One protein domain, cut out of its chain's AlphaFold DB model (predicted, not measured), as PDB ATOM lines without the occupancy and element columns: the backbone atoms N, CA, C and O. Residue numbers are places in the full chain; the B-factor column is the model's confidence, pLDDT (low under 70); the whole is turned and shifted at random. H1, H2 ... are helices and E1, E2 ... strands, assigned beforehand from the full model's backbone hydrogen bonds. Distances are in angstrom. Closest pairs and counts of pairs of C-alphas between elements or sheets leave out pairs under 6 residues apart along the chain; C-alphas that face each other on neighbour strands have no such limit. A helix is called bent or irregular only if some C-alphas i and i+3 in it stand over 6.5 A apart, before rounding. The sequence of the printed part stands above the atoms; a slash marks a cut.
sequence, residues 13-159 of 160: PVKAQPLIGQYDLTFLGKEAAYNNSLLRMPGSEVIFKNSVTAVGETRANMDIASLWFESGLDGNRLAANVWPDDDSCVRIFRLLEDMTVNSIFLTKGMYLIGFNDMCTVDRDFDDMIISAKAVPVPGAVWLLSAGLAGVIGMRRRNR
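This is residues 13 to 159 of the 160 residues of an uncharacterized protein of Desulfomicrobium orale DSM 12838 (UniProt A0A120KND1). The body is a compact sandwich, a strongly twisted sheet of five strands face to face with a smaller sheet of four, and from it a single helix, H1, sticks out on an arm that makes the length of the whole. A small hairpin, E8 and E9, is folded out between E7 and E10 and comes near E1 and E11. The printed part has 147 residues, with eleven named strands, E1 to E11, followed by one named helix; under half of the residues are in these elements, and the class is mixed, helices and strands. The larger sheet has the order E4, E1, E11, E10, E7 and the smaller E3, E2, E5, E6, both antiparallel. The whole is loose, with a radius of gyration of the C-alphas of 18.9 A and spans of 70 by 32 by 29 A.

The largest sheet runs from edge strand E4, residues 58 to 63, through E1, residues 22 to 29, E11, residues 128 to 134, and E10, residues 111 to 115, to edge strand E7, residues 90 to 94. From edge to edge its strands' lines turn by 101 degrees. E4 and E1 are antiparallel at 140 degrees, with N 25 and O 59 2.8 A apart, within hydrogen-bond range. E1 and E11 stand at 150 degrees, with N 26 and O 131 at 2.9 A. E10 and E11 form a hairpin at 155 degrees, with N 113 and O 130 at 2.8 A. E10 and E7 stand at 160 degrees, with N 93 and O 112 at 2.8 A. The second sheet of the sandwich, two sheets face to face, is E3, residues 45 to 49, E2, residues 37 to 40, E5, residues 67 to 70, and E6, residues 77 to 79. E2 and E3 are a hairpin, with N 38 and O 48 at 2.8 A; E2 and E5 are antiparallel neighbours, with N 39 and O 68 at 2.8 A; E5 and E6 are a hairpin, with N 69 and O 78 at 2.8 A. The strands of one sheet stand at 26 degrees to those of the other, and the facing parts are 10.1 A centre to centre. Between the sheets, the closest C-alphas of E1 and E3 are those of Phe 27 and Phe 48, 7.2 A apart, and those of E5 and E10 are Phe 69 and Phe 115, 7.3 A apart. The hairpin of E8, residues 99 to 101, and E9, residues 104 to 106, has N 101 and O 104 at 2.9 A; the closest C-alphas of E8 and E1 are those of Val 101 and Leu 28, 6.9 A apart. H1, residues 140 to 157, is on neither sheet of the sandwich, and each of its O i to N i+4 pairs is within hydrogen-bond range.

E1, the longest strand by residues, begins at C-alpha 22 at (33.869, 55.744, -13.452) and measures 21.3 A. E11 measures 19.4 A, E4 13.8 A, E7 13.7 A, E10 13.1 A and E3 10.6 A. E2 and E5 measure 9.9 A each, E6 6.9 A, E8 6.7 A and E9 6.4 A. E11 ends at C-alpha 134 at (29.577, 53.619, -9.617). H1 is 25.6 A long, is not bent, and ends at C-alpha 157 at (12.720, 66.584, -43.469).

The C-alphas of Ala 33 and Arg 159, the two farthest apart, are 70.3 A apart. Residues 138 to 159, of which 140 to 157 belong to H1, stand free; the body without them spans 35 by 29 by 29 A. The printed part has no cut. The link from E10 to E11, residues 116 to 127, is long. The mean pLDDT of the printed part is 86.9; residues 15 to 16, 84, 86 to 87, 120 to 122, 139 and 158 to 159 are under 70.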
ATOM      1  N   PRO A  13      30.412  36.774  -4.082       77.75
ATOM      2  CA  PRO A  13      31.381  36.997  -5.144       77.75
ATOM      3  C   PRO A  13      30.672  37.149  -6.495       77.75
ATOM      4  O   PRO A  13      29.744  36.405  -6.820       77.75
ATOM      5  N   VAL A  14      31.120  38.105  -7.311       73.94
ATOM      6  CA  VAL A  14      30.578  38.354  -8.652       73.94
ATOM      7  C   VAL A  14      31.654  38.110  -9.696       73.94
ATOM      8  O   VAL A  14      32.493  38.960  -9.968       73.94
ATOM      9  N   LYS A  15      31.591  36.927 -10.312       68.19
ATOM     10  CA  LYS A  15      32.483  36.509 -11.407       68.19
ATOM     11  C   LYS A  15      32.088  37.111 -12.762       68.19
ATOM     12  O   LYS A  15      32.874  37.121 -13.703       68.19
ATOM     13  N   ALA A  16      30.849  37.584 -12.890       54.69
ATOM     14  CA  ALA A  16      30.259  37.931 -14.174       54.69
ATOM     15  C   ALA A  16      30.399  39.430 -14.492       54.69
ATOM     16  O   ALA A  16      29.635  40.248 -13.988       54.69
ATOM     17  N   GLN A  17      31.309  39.709 -15.430       70.38
ATOM     18  CA  GLN A  17      31.611  40.975 -16.114       70.38
ATOM     19  C   GLN A  17      32.669  41.869 -15.447       70.38
ATOM     20  O   GLN A  17      32.549  42.189 -14.264       70.38
ATOM     21  N   PRO A  18      33.685  42.314 -16.218       82.69
ATOM     22  CA  PRO A  18      34.590  43.361 -15.779       82.69
ATOM     23  C   PRO A  18      33.819  44.590 -15.307       82.69
ATOM     24  O   PRO A  18      32.844  44.998 -15.944       82.69
ATOM     25  N   LEU A  19      34.292  45.222 -14.238       89.00
ATOM     26  CA  LEU A  19      33.837  46.562 -13.906       89.00
ATOM     27  C   LEU A  19      34.300  47.518 -15.011       89.00
ATOM     28  O   LEU A  19      35.446  47.484 -15.464       89.00
ATOM     29  N   ILE A  20      33.381  48.361 -15.471       90.19
ATOM     30  CA  ILE A  20      33.628  49.347 -16.525       90.19
ATOM     31  C   ILE A  20      33.053  50.682 -16.067       90.19
ATOM     32  O   ILE A  20      31.987  50.725 -15.446       90.19
ATOM     33  N   GLY A  21      33.754  51.767 -16.395       92.25
ATOM     34  CA  GLY A  21      33.309  53.133 -16.157       92.25
ATOM     35  C   GLY A  21      33.984  53.800 -14.965       92.25
ATOM     36  O   GLY A  21      35.041  53.378 -14.499       92.25
ATOM     37  N   GLN A  22      33.355  54.880 -14.507       95.00
ATOM     38  CA  GLN A  22      33.869  55.744 -13.452       95.00
ATOM     39  C   GLN A  22      33.328  55.319 -12.089       95.00
ATOM     40  O   GLN A  22      32.131  55.061 -11.945       95.00
ATOM     41  N   TYR A  23      34.204  55.276 -11.090       95.62
ATOM     42  CA  TYR A  23      33.860  54.906  -9.723       95.62
ATOM     43  C   TYR A  23      34.480  55.873  -8.720       95.62
ATOM     44  O   TYR A  23      35.613  56.323  -8.886       95.62
ATOM     45  N   ASP A  24      33.750  56.131  -7.642       97.06
ATOM     46  CA  ASP A  24      34.329  56.669  -6.421       97.06
ATOM     47  C   ASP A  24      34.867  55.492  -5.611       97.06
ATOM     48  O   ASP A  24      34.133  54.557  -5.272       97.06
ATOM     49  N   LEU A  25      36.167  55.518  -5.340       97.69
ATOM     50  CA  LEU A  25      36.878  54.447  -4.658       97.69
ATOM     51  C   LEU A  25      37.184  54.860  -3.234       97.69
ATOM     52  O   LEU A  25      37.676  55.961  -3.021       97.69
ATOM     53  N   THR A  26      36.948  53.976  -2.273       97.44
ATOM     54  CA  THR A  26      37.286  54.226  -0.866       97.44
ATOM     55  C   THR A  26      38.131  53.088  -0.330       97.44
ATOM     56  O   THR A  26      37.770  51.922  -0.495       97.44
ATOM     57  N   PHE A  27      39.251  53.424   0.304       96.75
ATOM     58  CA  PHE A  27      40.104  52.443   0.960       96.75
ATOM     59  C   PHE A  27      39.455  51.978   2.268       96.75
ATOM     60  O   PHE A  27      39.247  52.776   3.183       96.75
ATOM     61  N   LEU A  28      39.112  50.691   2.355       94.00
ATOM     62  CA  LEU A  28      38.420  50.131   3.522       94.00
ATOM     63  C   LEU A  28      39.383  49.579   4.568       94.00
ATOM     64  O   LEU A  28      39.037  49.523   5.748       94.00
ATOM     65  N   GLY A  29      40.591  49.201   4.157       91.38
ATOM     66  CA  GLY A  29      41.614  48.697   5.058       91.38
ATOM     67  C   GLY A  29      42.463  47.602   4.440       91.38
ATOM     68  O   GLY A  29      42.475  47.402   3.222       91.38
ATOM     69  N   LYS A  30      43.199  46.932   5.322       89.06
ATOM     70  CA  LYS A  30      44.107  45.843   4.989       89.06
ATOM     71  C   LYS A  30      44.207  44.832   6.125       89.06
ATOM     72  O   LYS A  30      44.038  45.210   7.288       89.06
ATOM     73  N   GLU A  31      44.589  43.619   5.778       84.81
ATOM     74  CA  GLU A  31      45.126  42.600   6.680       84.81
ATOM     75  C   GLU A  31      46.630  42.353   6.414       84.81
ATOM     76  O   GLU A  31      47.373  42.049   7.330       84.81
ATOM     77  N   ALA A  32      47.158  42.753   5.252       75.12
ATOM     78  CA  ALA A  32      48.506  42.393   4.801       75.12
ATOM     79  C   ALA A  32      49.699  42.801   5.685       75.12
ATOM     80  O   ALA A  32      49.790  43.930   6.206       75.12
ATOM     81  N   ALA A  33      50.722  41.941   5.662       76.94
ATOM     82  CA  ALA A  33      52.087  42.244   6.094       76.94
ATOM     83  C   ALA A  33      52.887  43.058   5.053       76.94
ATOM     84  O   ALA A  33      53.743  43.862   5.439       76.94
ATOM     85  N   TYR A  34      52.609  42.892   3.754       86.56
ATOM     86  CA  TYR A  34      53.324  43.589   2.680       86.56
ATOM     87  C   TYR A  34      52.664  44.912   2.267       86.56
ATOM     88  O   TYR A  34      51.515  45.226   2.586       86.56
ATOM     89  N   ASN A  35      53.448  45.735   1.565       91.62
ATOM     90  CA  ASN A  35      53.057  47.071   1.124       91.62
ATOM     91  C   ASN A  35      52.382  47.043  -0.253       91.62
ATOM     92  O   ASN A  35      53.013  47.375  -1.258       91.62
ATOM     93  N   ASN A  36      51.103  46.690  -0.287       93.25
ATOM     94  CA  ASN A  36      50.312  46.605  -1.512       93.25
ATOM     95  C   ASN A  36      49.808  47.981  -1.947       93.25
ATOM     96  O   ASN A  36      49.497  48.849  -1.118       93.25
ATOM     97  N   SER A  37      49.741  48.188  -3.260       95.62
ATOM     98  CA  SER A  37      49.334  49.465  -3.845       95.62
ATOM     99  C   SER A  37      48.265  49.275  -4.911       95.62
ATOM    100  O   SER A  37      48.332  48.348  -5.708       95.62
ATOM    101  N   LEU A  38      47.307  50.196  -4.967       97.19
ATOM    102  CA  LEU A  38      46.461  50.401  -6.135       97.19
ATOM    103  C   LEU A  38      47.083  51.520  -6.970       97.19
ATOM    104  O   LEU A  38      47.250  52.642  -6.489       97.19
ATOM    105  N   LEU A  39      47.400  51.218  -8.220       96.88
ATOM    106  CA  LEU A  39      48.052  52.106  -9.167       96.88
ATOM    107  C   LEU A  39      47.120  52.473 -10.318       96.88
ATOM    108  O   LEU A  39      46.285  51.671 -10.732       96.88
ATOM    109  N   ARG A  40      47.335  53.650 -10.905       96.25
ATOM    110  CA  ARG A  40      46.795  54.016 -12.215       96.25
ATOM    111  C   ARG A  40      47.826  53.740 -13.306       96.25
ATOM    112  O   ARG A  40      48.993  54.129 -13.198       96.25
ATOM    113  N   MET A  41      47.379  53.096 -14.379       90.81
ATOM    114  CA  MET A  41      48.161  52.821 -15.577       90.81
ATOM    115  C   MET A  41      47.528  53.462 -16.824       90.81
ATOM    116  O   MET A  41      46.303  53.485 -16.944       90.81
ATOM    117  N   PRO A  42      48.352  53.946 -17.776       82.88
ATOM    118  CA  PRO A  42      49.819  54.026 -17.719       82.88
ATOM    119  C   PRO A  42      50.307  55.104 -16.725       82.88
ATOM    120  O   PRO A  42      49.587  56.051 -16.436       82.88
ATOM    121  N   GLY A  43      51.532  54.962 -16.201       80.44
ATOM    122  CA  GLY A  43      52.176  55.976 -15.341       80.44
ATOM    123  C   GLY A  43      52.514  55.534 -13.911       80.44
ATOM    124  O   GLY A  43      53.363  56.160 -13.288       80.44
ATOM    125  N   SER A  44      51.935  54.432 -13.419       87.31
ATOM    126  CA  SER A  44      52.168  53.894 -12.061       87.31
ATOM    127  C   SER A  44      51.928  54.925 -10.944       87.31
ATOM    128  O   SER A  44      52.620  54.928  -9.929       87.31
ATOM    129  N   GLU A  45      50.954  55.820 -11.133       95.25
ATOM    130  CA  GLU A  45      50.527  56.755 -10.087       95.25
ATOM    131  C   GLU A  45      49.887  55.958  -8.947       95.25
ATOM    132  O   GLU A  45      48.947  55.199  -9.178       95.25
ATOM    133  N   VAL A  46      50.381  56.132  -7.722       96.00
ATOM    134  CA  VAL A  46      49.835  55.456  -6.542       96.00
ATOM    135  C   VAL A  46      48.534  56.137  -6.125       96.00
ATOM    136  O   VAL A  46      48.538  57.266  -5.640       96.00
ATOM    137  N   ILE A  47      47.421  55.428  -6.287       97.25
ATOM    138  CA  ILE A  47      46.087  55.883  -5.886       97.25
ATOM    139  C   ILE A  47      45.870  55.610  -4.403       97.25
ATOM    140  O   ILE A  47      45.510  56.520  -3.653       97.25
ATOM    141  N   PHE A  48      46.154  54.374  -3.990       97.44
ATOM    142  CA  PHE A  48      46.157  53.941  -2.599       97.44
ATOM    143  C   PHE A  48      47.368  53.063  -2.325       97.44
ATOM    144  O   PHE A  48      47.808  52.311  -3.190       97.44
ATOM    145  N   LYS A  49      47.873  53.122  -1.099       95.56
ATOM    146  CA  LYS A  49      48.928  52.249  -0.601       95.56
ATOM    147  C   LYS A  49      48.602  51.856   0.826       95.56
ATOM    148  O   LYS A  49      48.470  52.717   1.694       95.56
ATOM    149  N   ASN A  50      48.476  50.558   1.065       92.06
ATOM    150  CA  ASN A  50      47.888  50.020   2.288       92.06
ATOM    151  C   ASN A  50      48.647  50.395   3.586       92.06
ATOM    152  O   ASN A  50      48.063  50.350   4.669       92.06
ATOM    153  N   SER A  51      49.921  50.798   3.499       91.12
ATOM    154  CA  SER A  51      50.725  51.256   4.642       91.12
ATOM    155  C   SER A  51      50.604  52.734   4.986       91.12
ATOM    156  O   SER A  51      51.015  53.117   6.081       91.12
ATOM    157  N   VAL A  52      50.076  53.568   4.089       93.25
ATOM    158  CA  VAL A  52      50.036  55.031   4.289       93.25
ATOM    159  C   VAL A  52      48.663  55.648   4.044       93.25
ATOM    160  O   VAL A  52      48.366  56.689   4.619       93.25
ATOM    161  N   THR A  53      47.820  55.026   3.222       95.06
ATOM    162  CA  THR A  53      46.455  55.487   2.964       95.06
ATOM    163  C   THR A  53      45.594  55.294   4.205       95.06
ATOM    164  O   THR A  53      45.570  54.217   4.806       95.06
ATOM    165  N   ALA A  54      44.872  56.343   4.591       94.00
ATOM    166  CA  ALA A  54      43.977  56.281   5.735       94.00
ATOM    167  C   ALA A  54      42.704  55.497   5.382       94.00
ATOM    168  O   ALA A  54      42.165  55.611   4.283       94.00
ATOM    169  N   VAL A  55      42.190  54.707   6.327       94.06
ATOM    170  CA  VAL A  55      40.896  54.035   6.144       94.06
ATOM    171  C   VAL A  55      39.791  55.083   6.022       94.06
ATOM    172  O   VAL A  55      39.743  56.029   6.806       94.06
ATOM    173  N   GLY A  56      38.925  54.919   5.023       94.81
ATOM    174  CA  GLY A  56      37.883  55.883   4.664       94.81
ATOM    175  C   GLY A  56      38.339  56.946   3.668       94.81
ATOM    176  O   GLY A  56      37.531  57.768   3.248       94.81
ATOM    177  N   GLU A  57      39.608  56.938   3.257       97.12
ATOM    178  CA  GLU A  57      40.099  57.857   2.239       97.12
ATOM    179  C   GLU A  57      39.503  57.525   0.864       97.12
ATOM    180  O   GLU A  57      39.570  56.385   0.394       97.12
ATOM    181  N   THR A  58      38.931  58.542   0.213       97.12
ATOM    182  CA  THR A  58      38.219  58.405  -1.062       97.12
ATOM    183  C   THR A  58      38.980  59.054  -2.222       97.12
ATOM    184  O   THR A  58      39.651  60.082  -2.078       97.12
ATOM    185  N   ARG A  59      38.855  58.456  -3.407       97.38
ATOM    186  CA  ARG A  59      39.288  58.988  -4.703       97.38
ATOM    187  C   ARG A  59      38.090  58.991  -5.636       97.38
ATOM    188  O   ARG A  59      37.522  57.939  -5.907       97.38
ATOM    189  N   ALA A  60      37.693  60.176  -6.083       95.81
ATOM    190  CA  ALA A  60      36.498  60.347  -6.898       95.81
ATOM    191  C   ALA A  60      36.787  60.163  -8.391       95.81
ATOM    192  O   ALA A  60      37.886  60.477  -8.850       95.81
ATOM    193  N   ASN A  61      35.766  59.737  -9.140       94.38
ATOM    194  CA  ASN A  61      35.766  59.702 -10.609       94.38
ATOM    195  C   ASN A  61      37.003  59.003 -11.208       94.38
ATOM    196  O   ASN A  61      37.741  59.565 -12.023       94.38
ATOM    197  N   MET A  62      37.252  57.785 -10.731       95.62
ATOM    198  CA  MET A  62      38.340  56.928 -11.178       95.62
ATOM    199  C   MET A  62      37.857  55.976 -12.269       95.62
ATOM    200  O   MET A  62      36.900  55.228 -12.057       95.62
ATOM    201  N   ASP A  63      38.555  55.940 -13.405       94.69
ATOM    202  CA  ASP A  63      38.308  54.932 -14.435       94.69
ATOM    203  C   ASP A  63      38.847  53.584 -13.959       94.69
ATOM    204  O   ASP A  63      40.063  53.376 -13.924       94.69
ATOM    205  N   ILE A  64      37.953  52.667 -13.588       93.81
ATOM    206  CA  ILE A  64      38.333  51.386 -12.985       93.81
ATOM    207  C   ILE A  64      39.198  50.534 -13.926       93.81
ATOM    208  O   ILE A  64      40.065  49.800 -13.459       93.81
ATOM    209  N   ALA A  65      39.032  50.669 -15.247       93.06
ATOM    210  CA  ALA A  65      39.804  49.909 -16.230       93.06
ATOM    211  C   ALA A  65      41.282  50.338 -16.294       93.06
ATOM    212  O   ALA A  65      42.129  49.590 -16.779       93.06
ATOM    213  N   SER A  66      41.599  51.532 -15.788       94.31
ATOM    214  CA  SER A  66      42.971  52.036 -15.690       94.31
ATOM    215  C   SER A  66      43.704  51.556 -14.436       94.31
ATOM    216  O   SER A  66      44.883  51.867 -14.265       94.31
ATOM    217  N   LEU A  67      43.030  50.832 -13.538       96.12
ATOM    218  CA  LEU A  67      43.547  50.545 -12.206       96.12
ATOM    219  C   LEU A  67      44.101  49.138 -12.070       96.12
ATOM    220  O   LEU A  67      43.535  48.170 -12.576       96.12
ATOM    221  N   TRP A  68      45.210  49.051 -11.349       95.00
ATOM    222  CA  TRP A  68      45.977  47.831 -11.166       95.00
ATOM    223  C   TRP A  68      46.413  47.708  -9.716       95.00
ATOM    224  O   TRP A  68      46.909  48.673  -9.141       95.00
ATOM    225  N   PHE A  69      46.258  46.532  -9.130       94.06
ATOM    226  CA  PHE A  69      46.936  46.207  -7.885       94.06
ATOM    227  C   PHE A  69      48.386  45.850  -8.173       94.06
ATOM    228  O   PHE A  69      48.663  45.182  -9.165       94.06
ATOM    229  N   GLU A  70      49.289  46.286  -7.306       93.44
ATOM    230  CA  GLU A  70      50.687  45.883  -7.258       93.44
ATOM    231  C   GLU A  70      50.967  45.234  -5.903       93.44
ATOM    232  O   GLU A  70      50.740  45.847  -4.851       93.44
ATOM    233  N   SER A  71      51.463  44.000  -5.952       91.31
ATOM    234  CA  SER A  71      51.908  43.255  -4.779       91.31
ATOM    235  C   SER A  71      53.216  43.832  -4.243       91.31
ATOM    236  O   SER A  71      54.199  43.977  -4.971       91.31
ATOM    237  N   GLY A  72      53.250  44.124  -2.944       89.12
ATOM    238  CA  GLY A  72      54.468  44.543  -2.253       89.12
ATOM    239  C   GLY A  72      55.480  43.412  -2.040       89.12
ATOM    240  O   GLY A  72      56.603  43.697  -1.625       89.12
ATOM    241  N   LEU A  73      55.091  42.157  -2.289       87.94
ATOM    242  CA  LEU A  73      55.934  40.972  -2.131       87.94
ATOM    243  C   LEU A  73      56.823  40.732  -3.359       87.94
ATOM    244  O   LEU A  73      58.033  40.561  -3.219       87.94
ATOM    245  N   ASP A  74      56.223  40.696  -4.549       87.19
ATOM    246  CA  ASP A  74      56.875  40.267  -5.794       87.19
ATOM    247  C   ASP A  74      56.776  41.301  -6.931       87.19
ATOM    248  O   ASP A  74      57.368  41.110  -7.994       87.19
ATOM    249  N   GLY A  75      56.062  42.412  -6.715       87.69
ATOM    250  CA  GLY A  75      55.829  43.444  -7.726       87.69
ATOM    251  C   GLY A  75      54.860  43.022  -8.833       87.69
ATOM    252  O   GLY A  75      54.743  43.730  -9.836       87.69
ATOM    253  N   ASN A  76      54.175  41.883  -8.689       88.06
ATOM    254  CA  ASN A  76      53.192  41.431  -9.661       88.06
ATOM    255  C   ASN A  76      52.030  42.425  -9.748       88.06
ATOM    256  O   ASN A  76      51.601  42.995  -8.742       88.06
ATOM    257  N   ARG A  77      51.515  42.622 -10.967       90.44
ATOM    258  CA  ARG A  77      50.464  43.595 -11.259       90.44
ATOM    259  C   ARG A  77      49.251  42.936 -11.882       90.44
ATOM    260  O   ARG A  77      49.362  42.255 -12.899       90.44
ATOM    261  N   LEU A  78      48.082  43.203 -11.310       90.62
ATOM    262  CA  LEU A  78      46.810  42.638 -11.756       90.62
ATOM    263  C   LEU A  78      45.758  43.728 -11.921       90.62
ATOM    264  O   LEU A  78      45.645  44.620 -11.085       90.62
ATOM    265  N   ALA A  79      44.976  43.646 -12.995       91.69
ATOM    266  CA  ALA A  79      43.902  44.596 -13.248       91.69
ATOM    267  C   ALA A  79      42.859  44.538 -12.119       91.69
ATOM    268  O   ALA A  79      42.391  43.464 -11.748       91.69
ATOM    269  N   ALA A  80      42.474  45.698 -11.586       92.19
ATOM    270  CA  ALA A  80      41.536  45.796 -10.467       92.19
ATOM    271  C   ALA A  80      40.071  45.584 -10.884       92.19
ATOM    272  O   ALA A  80      39.199  45.380 -10.041       92.19
ATOM    273  N   ASN A  81      39.782  45.669 -12.182       90.19
ATOM    274  CA  ASN A  81      38.425  45.632 -12.714       90.19
ATOM    275  C   ASN A  81      38.002  44.262 -13.251       90.19
ATOM    276  O   ASN A  81      36.855  44.110 -13.668       90.19
ATOM    277  N   VAL A  82      38.906  43.286 -13.280       83.44
ATOM    278  CA  VAL A  82      38.635  41.943 -13.785       83.44
ATOM    279  C   VAL A  82      38.914  40.952 -12.672       83.44
ATOM    280  O   VAL A  82      39.943  41.018 -12.011       83.44
ATOM    281  N   TRP A  83      38.003  40.001 -12.509       83.88
ATOM    282  CA  TRP A  83      38.294  38.743 -11.846       83.88
ATOM    283  C   TRP A  83      38.642  37.727 -12.947       83.88
ATOM    284  O   TRP A  83      37.725  37.187 -13.566       83.88
ATOM    285  N   PRO A  84      39.938  37.514 -13.259       65.56
ATOM    286  CA  PRO A  84      40.335  36.727 -14.422       65.56
ATOM    287  C   PRO A  84      40.027  35.238 -14.245       65.56
ATOM    288  O   PRO A  84      39.402  34.672 -15.130       65.56
ATOM    289  N   ASP A  85      40.363  34.641 -13.093       72.62
ATOM    290  CA  ASP A  85      40.185  33.205 -12.828       72.62
ATOM    291  C   ASP A  85      40.006  32.899 -11.331       72.62
ATOM    292  O   ASP A  85      40.280  33.735 -10.465       72.62
ATOM    293  N   ASP A  86      39.574  31.679 -10.991       67.81
ATOM    294  CA  ASP A  86      39.381  31.255  -9.594       67.81
ATOM    295  C   ASP A  86      40.698  31.207  -8.785       67.81
ATOM    296  O   ASP A  86      40.651  31.304  -7.562       67.81
ATOM    297  N   ASP A  87      41.860  31.193  -9.442       64.62
ATOM    298  CA  ASP A  87      43.188  31.290  -8.806       64.62
ATOM    299  C   ASP A  87      43.789  32.711  -8.832       64.62
ATOM    300  O   ASP A  87      44.954  32.916  -8.501       64.62
ATOM    301  N   SER A  88      43.004  33.716  -9.231       76.94
ATOM    302  CA  SER A  88      43.428  35.118  -9.198       76.94
ATOM    303  C   SER A  88      43.605  35.638  -7.771       76.94
ATOM    304  O   SER A  88      42.789  35.326  -6.913       76.94
ATOM    305  N   CYS A  89      44.592  36.516  -7.570       86.50
ATOM    306  CA  CYS A  89      44.767  37.366  -6.385       86.50
ATOM    307  C   CYS A  89      43.733  38.507  -6.269       86.50
ATOM    308  O   CYS A  89      43.776  39.257  -5.305       86.50
ATOM    309  N   VAL A  90      42.840  38.701  -7.244       88.94
ATOM    310  CA  VAL A  90      41.806  39.746  -7.205       88.94
ATOM    311  C   VAL A  90      40.430  39.096  -7.165       88.94
ATOM    312  O   VAL A  90      40.129  38.170  -7.928       88.94
ATOM    313  N   ARG A  91      39.561  39.620  -6.300       88.31
ATOM    314  CA  ARG A  91      38.144  39.264  -6.244       88.31
ATOM    315  C   ARG A  91      37.262  40.487  -6.185       88.31
ATOM    316  O   ARG A  91      37.570  41.474  -5.526       88.31
ATOM    317  N   ILE A  92      36.125  40.378  -6.859       89.56
ATOM    318  CA  ILE A  92      35.099  41.410  -6.881       89.56
ATOM    319  C   ILE A  92      33.834  40.823  -6.269       89.56
ATOM    320  O   ILE A  92      33.356  39.762  -6.675       89.56
ATOM    321  N   PHE A  93      33.281  41.534  -5.300       89.06
ATOM    322  CA  PHE A  93      32.046  41.193  -4.612       89.06
ATOM    323  C   PHE A  93      31.048  42.317  -4.819       89.06
ATOM    324  O   PHE A  93      31.421  43.485  -4.922       89.06
ATOM    325  N   ARG A  94      29.763  41.977  -4.864       89.75
ATOM    326  CA  ARG A  94      28.693  42.971  -4.926       89.75
ATOM    327  C   ARG A  94      27.898  42.928  -3.638       89.75
ATOM    328  O   ARG A  94      27.452  41.864  -3.217       89.75
ATOM    329  N   LEU A  95      27.664  44.100  -3.063       89.69
ATOM    330  CA  LEU A  95      26.823  44.225  -1.884       89.69
ATOM    331  C   LEU A  95      25.359  43.985  -2.246       89.69
ATOM    332  O   LEU A  95      24.788  44.680  -3.095       89.69
ATOM    333  N   LEU A  96      24.756  42.995  -1.594       88.38
ATOM    334  CA  LEU A  96      23.333  42.679  -1.734       88.38
ATOM    335  C   LEU A  96      22.462  43.472  -0.752       88.38
ATOM    336  O   LEU A  96      21.274  43.678  -1.019       88.38
ATOM    337  N   GLU A  97      23.076  43.961   0.322       89.69
ATOM    338  CA  GLU A  97      22.470  44.710   1.419       89.69
ATOM    339  C   GLU A  97      23.424  45.828   1.866       89.69
ATOM    340  O   GLU A  97      24.602  45.830   1.499       89.69
ATOM    341  N   ASP A  98      22.899  46.805   2.604       91.88
ATOM    342  CA  ASP A  98      23.714  47.865   3.197       91.88
ATOM    343  C   ASP A  98      24.572  47.282   4.328       91.88
ATOM    344  O   ASP A  98      24.112  46.431   5.089       91.88
ATOM    345  N   MET A  99      25.808  47.756   4.475       89.38
ATOM    346  CA  MET A  99      26.703  47.303   5.540       89.38
ATOM    347  C   MET A  99      27.615  48.426   6.033       89.38
ATOM    348  O   MET A  99      27.803  49.438   5.362       89.38
ATOM    349  N   THR A 100      28.213  48.242   7.209       89.75
ATOM    350  CA  THR A 100      29.222  49.166   7.744       89.75
ATOM    351  C   THR A 100      30.544  48.437   7.926       89.75
ATOM    352  O   THR A 100      30.588  47.391   8.566       89.75
ATOM    353  N   VAL A 101      31.625  49.011   7.401       86.56
ATOM    354  CA  VAL A 101      32.985  48.459   7.477       86.56
ATOM    355  C   VAL A 101      33.898  49.526   8.046       86.56
ATOM    356  O   VAL A 101      34.000  50.597   7.461       86.56
ATOM    357  N   ASN A 102      34.550  49.283   9.183       84.75
ATOM    358  CA  ASN A 102      35.432  50.277   9.816       84.75
ATOM    359  C   ASN A 102      34.785  51.673   9.961       84.75
ATOM    360  O   ASN A 102      35.417  52.696   9.715       84.75
ATOM    361  N   SER A 103      33.508  51.721  10.361       87.62
ATOM    362  CA  SER A 103      32.687  52.949  10.453       87.62
ATOM    363  C   SER A 103      32.364  53.640   9.117       87.62
ATOM    364  O   SER A 103      31.819  54.742   9.110       87.62
ATOM    365  N   ILE A 104      32.656  53.002   7.986       90.69
ATOM    366  CA  ILE A 104      32.300  53.463   6.643       90.69
ATOM    367  C   ILE A 104      30.996  52.782   6.244       90.69
ATOM    368  O   ILE A 104      30.921  51.555   6.189       90.69
ATOM    369  N   PHE A 105      29.970  53.579   5.959       92.94
ATOM    370  CA  PHE A 105      28.683  53.076   5.494       92.94
ATOM    371  C   PHE A 105      28.726  52.796   3.989       92.94
ATOM    372  O   PHE A 105      29.021  53.688   3.192       92.94
ATOM    373  N   LEU A 106      28.418  51.559   3.607       93.06
ATOM    374  CA  LEU A 106      28.386  51.091   2.230       93.06
ATOM    375  C   LEU A 106      26.956  50.707   1.865       93.06
ATOM    376  O   LEU A 106      26.282  49.991   2.603       93.06
ATOM    377  N   THR A 107      26.500  51.172   0.708       94.06
ATOM    378  CA  THR A 107      25.134  50.926   0.242       94.06
ATOM    379  C   THR A 107      25.062  49.718  -0.680       94.06
ATOM    380  O   THR A 107      25.969  49.477  -1.485       94.06
ATOM    381  N   LYS A 108      23.923  49.032  -0.654       91.38
ATOM    382  CA  LYS A 108      23.539  47.984  -1.594       91.38
ATOM    383  C   LYS A 108      23.865  48.373  -3.035       91.38
ATOM    384  O   LYS A 108      23.553  49.466  -3.505       91.38
ATOM    385  N   GLY A 109      24.451  47.431  -3.769       89.06
ATOM    386  CA  GLY A 109      24.842  47.600  -5.165       89.06
ATOM    387  C   GLY A 109      26.234  48.195  -5.379       89.06
ATOM    388  O   GLY A 109      26.697  48.164  -6.516       89.06
ATOM    389  N   MET A 110      26.912  48.678  -4.331       92.81
ATOM    390  CA  MET A 110      28.350  48.953  -4.398       92.81
ATOM    391  C   MET A 110      29.145  47.656  -4.569       92.81
ATOM    392  O   MET A 110      28.667  46.562  -4.249       92.81
ATOM    393  N   TYR A 111      30.372  47.797  -5.061       92.44
ATOM    394  CA  TYR A 111      31.308  46.690  -5.200       92.44
ATOM    395  C   TYR A 111      32.387  46.759  -4.127       92.44
ATOM    396  O   TYR A 111      32.805  47.847  -3.732       92.44
ATOM    397  N   LEU A 112      32.855  45.597  -3.690       92.94
ATOM    398  CA  LEU A 112      34.095  45.443  -2.945       92.94
ATOM    399  C   LEU A 112      35.106  44.768  -3.856       92.94
ATOM    400  O   LEU A 112      34.776  43.796  -4.533       92.94
ATOM    401  N   ILE A 113      36.321  45.285  -3.867       92.81
ATOM    402  CA  ILE A 113      37.439  44.725  -4.605       92.81
ATOM    403  C   ILE A 113      38.471  44.327  -3.559       92.81
ATOM    404  O   ILE A 113      39.042  45.194  -2.894       92.81
ATOM    405  N   GLY A 114      38.622  43.020  -3.384       91.19
ATOM    406  CA  GLY A 114      39.628  42.410  -2.530       91.19
ATOM    407  C   GLY A 114      40.845  42.027  -3.358       91.19
ATOM    408  O   GLY A 114      40.714  41.544  -4.489       91.19
ATOM    409  N   PHE A 115      42.018  42.255  -2.795       91.25
ATOM    410  CA  PHE A 115      43.297  41.852  -3.355       91.25
ATOM    411  C   PHE A 115      44.038  41.019  -2.322       91.25
ATOM    412  O   PHE A 115      43.948  41.333  -1.141       91.25
ATOM    413  N   ASN A 116      44.764  40.012  -2.797       88.44
ATOM    414  CA  ASN A 116      45.704  39.211  -2.032       88.44
ATOM    415  C   ASN A 116      47.105  39.345  -2.630       88.44
ATOM    416  O   ASN A 116      47.232  39.367  -3.850       88.44
ATOM    417  N   ASP A 117      48.154  39.423  -1.820       79.38
ATOM    418  CA  ASP A 117      49.539  39.475  -2.306       79.38
ATOM    419  C   ASP A 117      50.189  38.085  -2.439       79.38
ATOM    420  O   ASP A 117      51.163  37.925  -3.180       79.38
ATOM    421  N   MET A 118      49.576  37.059  -1.836       73.62
ATOM    422  CA  MET A 118      49.950  35.645  -1.939       73.62
ATOM    423  C   MET A 118      48.764  34.777  -2.407       73.62
ATOM    424  O   MET A 118      48.194  34.031  -1.612       73.62
ATOM    425  N   CYS A 119      48.403  34.822  -3.705       70.38
ATOM    426  CA  CYS A 119      47.189  34.202  -4.311       70.38
ATOM    427  C   CYS A 119      46.914  32.716  -3.965       70.38
ATOM    428  O   CYS A 119      45.869  32.156  -4.318       70.38
ATOM    429  N   THR A 120      47.896  32.011  -3.410       66.00
ATOM    430  CA  THR A 120      47.918  30.555  -3.260       66.00
ATOM    431  C   THR A 120      47.767  30.070  -1.825       66.00
ATOM    432  O   THR A 120      47.395  28.912  -1.651       66.00
ATOM    433  N   VAL A 121      48.039  30.904  -0.819       64.44
ATOM    434  CA  VAL A 121      48.080  30.474   0.592       64.44
ATOM    435  C   VAL A 121      46.952  31.104   1.388       64.44
ATOM    436  O   VAL A 121      46.253  30.385   2.099       64.44
ATOM    437  N   ASP A 122      46.743  32.404   1.198       69.00
ATOM    438  CA  ASP A 122      45.637  33.144   1.787       69.00
ATOM    439  C   ASP A 122      44.651  33.529   0.680       69.00
ATOM    440  O   ASP A 122      45.050  33.929  -0.416       69.00
ATOM    441  N   ARG A 123      43.363  33.260   0.878       73.56
ATOM    442  CA  ARG A 123      42.320  33.422  -0.162       73.56
ATOM    443  C   ARG A 123      41.064  34.071   0.402       73.56
ATOM    444  O   ARG A 123      39.962  33.852  -0.103       73.56
ATOM    445  N   ASP A 124      41.221  34.843   1.460       80.94
ATOM    446  CA  ASP A 124      40.193  35.721   2.002       80.94
ATOM    447  C   ASP A 124      40.206  37.116   1.355       80.94
ATOM    448  O   ASP A 124      39.182  37.795   1.416       80.94
ATOM    449  N   PHE A 125      41.266  37.470   0.611       87.00
ATOM    450  CA  PHE A 125      41.370  38.671  -0.234       87.00
ATOM    451  C   PHE A 125      41.290  39.985   0.551       87.00
ATOM    452  O   PHE A 125      40.803  40.997   0.027       87.00
ATOM    453  N   ASP A 126      41.724  39.975   1.808       87.06
ATOM    454  CA  ASP A 126      41.652  41.121   2.710       87.06
ATOM    455  C   ASP A 126      42.994  41.853   2.913       87.06
ATOM    456  O   ASP A 126      43.025  42.916   3.547       87.06
ATOM    457  N   ASP A 127      44.065  41.414   2.239       89.12
ATOM    458  CA  ASP A 127      45.366  42.099   2.182       89.12
ATOM    459  C   ASP A 127      45.254  43.568   1.736       89.12
ATOM    460  O   ASP A 127      46.018  44.447   2.164       89.12
ATOM    461  N   MET A 128      44.292  43.855   0.860       91.94
ATOM    462  CA  MET A 128      43.870  45.209   0.531       91.94
ATOM    463  C   MET A 128      42.422  45.206   0.044       91.94
ATOM    464  O   MET A 128      42.104  44.556  -0.949       91.94
ATOM    465  N   ILE A 129      41.552  45.994   0.689       93.19
ATOM    466  CA  ILE A 129      40.143  46.103   0.288       93.19
ATOM    467  C   ILE A 129      39.774  47.531  -0.086       93.19
ATOM    468  O   ILE A 129      40.031  48.496   0.643       93.19
ATOM    469  N   ILE A 130      39.101  47.648  -1.226       95.12
ATOM    470  CA  ILE A 130      38.603  48.904  -1.771       95.12
ATOM    471  C   ILE A 130      37.114  48.756  -2.069       95.12
ATOM    472  O   ILE A 130      36.703  47.809  -2.734       95.12
ATOM    473  N   SER A 131      36.292  49.710  -1.633       95.25
ATOM    474  CA  SER A 131      34.919  49.811  -2.134       95.25
ATOM    475  C   SER A 131      34.886  50.638  -3.411       95.25
ATOM    476  O   SER A 131      35.529  51.687  -3.460       95.25
ATOM    477  N   ALA A 132      34.071  50.241  -4.380       95.38
ATOM    478  CA  ALA A 132      33.818  50.989  -5.598       95.38
ATOM    479  C   ALA A 132      32.326  51.334  -5.722       95.38
ATOM    480  O   ALA A 132      31.460  50.457  -5.814       95.38
ATOM    481  N   LYS A 133      32.022  52.634  -5.748       95.44
ATOM    482  CA  LYS A 133      30.681  53.174  -5.989       95.44
ATOM    483  C   LYS A 133      30.605  53.720  -7.408       95.44
ATOM    484  O   LYS A 133      31.339  54.643  -7.741       95.44
ATOM    485  N   ALA A 134      29.726  53.164  -8.237       92.38
ATOM    486  CA  ALA A 134      29.577  53.619  -9.617       92.38
ATOM    487  C   ALA A 134      29.143  55.093  -9.664       92.38
ATOM    488  O   ALA A 134      28.171  55.478  -9.008       92.38
ATOM    489  N   VAL A 135      29.844  55.894 -10.466       92.00
ATOM    490  CA  VAL A 135      29.486  57.281 -10.776       92.00
ATOM    491  C   VAL A 135      28.631  57.261 -12.044       92.00
ATOM    492  O   VAL A 135      29.133  56.908 -13.115       92.00
ATOM    493  N   PRO A 136      27.331  57.602 -11.970       81.56
ATOM    494  CA  PRO A 136      26.478  57.616 -13.149       81.56
ATOM    495  C   PRO A 136      26.987  58.621 -14.181       81.56
ATOM    496  O   PRO A 136      27.311  59.762 -13.845       81.56
ATOM    497  N   VAL A 137      26.996  58.225 -15.456       75.00
ATOM    498  CA  VAL A 137      27.274  59.161 -16.551       75.00
ATOM    499  C   VAL A 137      26.204  60.261 -16.523       75.00
ATOM    500  O   VAL A 137      25.013  59.932 -16.489       75.00
ATOM    501  N   PRO A 138      26.579  61.554 -16.547       72.75
ATOM    502  CA  PRO A 138      25.611  62.640 -16.487       72.75
ATOM    503  C   PRO A 138      24.535  62.501 -17.569       72.75
ATOM    504  O   PRO A 138      24.843  62.387 -18.758       72.75
ATOM    505  N   GLY A 139      23.259  62.582 -17.176       68.38
ATOM    506  CA  GLY A 139      22.114  62.498 -18.099       68.38
ATOM    507  C   GLY A 139      22.135  63.542 -19.224       68.38
ATOM    508  O   GLY A 139      21.497  63.358 -20.259       68.38
ATOM    509  N   ALA A 140      22.928  64.605 -19.063       73.44
ATOM    510  CA  ALA A 140      23.194  65.604 -20.091       73.44
ATOM    511  C   ALA A 140      23.774  65.005 -21.384       73.44
ATOM    512  O   ALA A 140      23.474  65.516 -22.459       73.44
ATOM    513  N   VAL A 141      24.543  63.909 -21.312       77.12
ATOM    514  CA  VAL A 141      25.046  63.217 -22.510       77.12
ATOM    515  C   VAL A 141      23.882  62.661 -23.328       77.12
ATOM    516  O   VAL A 141      23.812  62.884 -24.533       77.12
ATOM    517  N   TRP A 142      22.912  62.027 -22.669       79.06
ATOM    518  CA  TRP A 142      21.719  61.501 -23.329       79.06
ATOM    519  C   TRP A 142      20.845  62.608 -23.918       79.06
ATOM    520  O   TRP A 142      20.369  62.478 -25.045       79.06
ATOM    521  N   LEU A 143      20.680  63.722 -23.198       81.19
ATOM    522  CA  LEU A 143      19.945  64.888 -23.699       81.19
ATOM    523  C   LEU A 143      20.642  65.537 -24.899       81.19
ATOM    524  O   LEU A 143      19.975  65.909 -25.861       81.19
ATOM    525  N   LEU A 144      21.973  65.628 -24.881       83.69
ATOM    526  CA  LEU A 144      22.756  66.134 -26.004       83.69
ATOM    527  C   LEU A 144      22.618  65.221 -27.225       83.69
ATOM    528  O   LEU A 144      22.371  65.714 -28.325       83.69
ATOM    529  N   SER A 145      22.720  63.902 -27.045       82.12
ATOM    530  CA  SER A 145      22.523  62.928 -28.124       82.12
ATOM    531  C   SER A 145      21.107  62.990 -28.702       82.12
ATOM    532  O   SER A 145      20.947  63.015 -29.924       82.12
ATOM    533  N   ALA A 146      20.080  63.080 -27.851       84.25
ATOM    534  CA  ALA A 146      18.691  63.231 -28.279       84.25
ATOM    535  C   ALA A 146      18.464  64.560 -29.023       84.25
ATOM    536  O   ALA A 146      17.817  64.583 -30.071       84.25
ATOM    537  N   GLY A 147      19.058  65.652 -28.533       86.69
ATOM    538  CA  GLY A 147      19.032  66.960 -29.185       86.69
ATOM    539  C   GLY A 147      19.689  66.937 -30.566       86.69
ATOM    540  O   GLY A 147      19.095  67.404 -31.539       86.69
ATOM    541  N   LEU A 148      20.874  66.329 -30.690       86.38
ATOM    542  CA  LEU A 148      21.569  66.185 -31.973       86.38
ATOM    543  C   LEU A 148      20.753  65.358 -32.975       86.38
ATOM    544  O   LEU A 148      20.623  65.744 -34.139       86.38
ATOM    545  N   ALA A 149      20.176  64.240 -32.524       86.94
ATOM    546  CA  ALA A 149      19.329  63.390 -33.355       86.94
ATOM    547  C   ALA A 149      18.087  64.146 -33.857       86.94
ATOM    548  O   ALA A 149      17.755  64.065 -35.043       86.94
ATOM    549  N   GLY A 150      17.450  64.942 -32.991       86.38
ATOM    550  CA  GLY A 150      16.321  65.802 -33.351       86.38
ATOM    551  C   GLY A 150      16.678  66.825 -34.434       86.38
ATOM    552  O   GLY A 150      15.979  66.929 -35.444       86.38
ATOM    553  N   VAL A 151      17.810  67.522 -34.290       86.75
ATOM    554  CA  VAL A 151      18.276  68.524 -35.268       86.75
ATOM    555  C   VAL A 151      18.595  67.888 -36.628       86.75
ATOM    556  O   VAL A 151      18.205  68.421 -37.672       86.75
ATOM    557  N   ILE A 152      19.261  66.729 -36.647       87.75
ATOM    558  CA  ILE A 152      19.561  66.000 -37.890       87.75
ATOM    559  C   ILE A 152      18.265  65.527 -38.566       87.75
ATOM    560  O   ILE A 152      18.128  65.655 -39.787       87.75
ATOM    561  N   GLY A 153      17.302  65.025 -37.788       84.56
ATOM    562  CA  GLY A 153      15.989  64.605 -38.282       84.56
ATOM    563  C   GLY A 153      15.210  65.747 -38.942       84.56
ATOM    564  O   GLY A 153      14.728  65.594 -40.066       84.56
ATOM    565  N   MET A 154      15.162  66.922 -38.305       83.00
ATOM    566  CA  MET A 154      14.511  68.113 -38.871       83.00
ATOM    567  C   MET A 154      15.186  68.579 -40.167       83.00
ATOM    568  O   MET A 154      14.512  68.916 -41.140       83.00
ATOM    569  N   ARG A 155      16.522  68.536 -40.230       80.94
ATOM    570  CA  ARG A 155      17.272  68.944 -41.426       80.94
ATOM    571  C   ARG A 155      17.040  68.022 -42.626       80.94
ATOM    572  O   ARG A 155      17.063  68.497 -43.758       80.94
ATOM    573  N   ARG A 156      16.816  66.722 -42.399       75.19
ATOM    574  CA  ARG A 156      16.472  65.761 -43.463       75.19
ATOM    575  C   ARG A 156      15.054  65.969 -43.983       75.19
ATOM    576  O   ARG A 156      14.846  65.885 -45.186       75.19
ATOM    577  N   ARG A 157      14.114  66.308 -43.099       71.69
ATOM    578  CA  ARG A 157      12.720  66.584 -43.469       71.69
ATOM    579  C   ARG A 157      12.547  67.880 -44.272       71.69
ATOM    580  O   ARG A 157      11.621  67.959 -45.056       71.69
ATOM    581  N   ASN A 158      13.452  68.849 -44.124       66.62
ATOM    582  CA  ASN A 158      13.452  70.085 -44.922       66.62
ATOM    583  C   ASN A 158      14.166  69.955 -46.285       66.62
ATOM    584  O   ASN A 158      14.244  70.936 -47.020       66.62
ATOM    585  N   ARG A 159      14.762  68.795 -46.600       59.69
ATOM    586  CA  ARG A 159      15.424  68.517 -47.891       59.69
ATOM    587  C   ARG A 159      14.652  67.528 -48.776       59.69
ATOM    588  O   ARG A 159      15.079  67.322 -49.909       59.69
TER     589      ARG A 159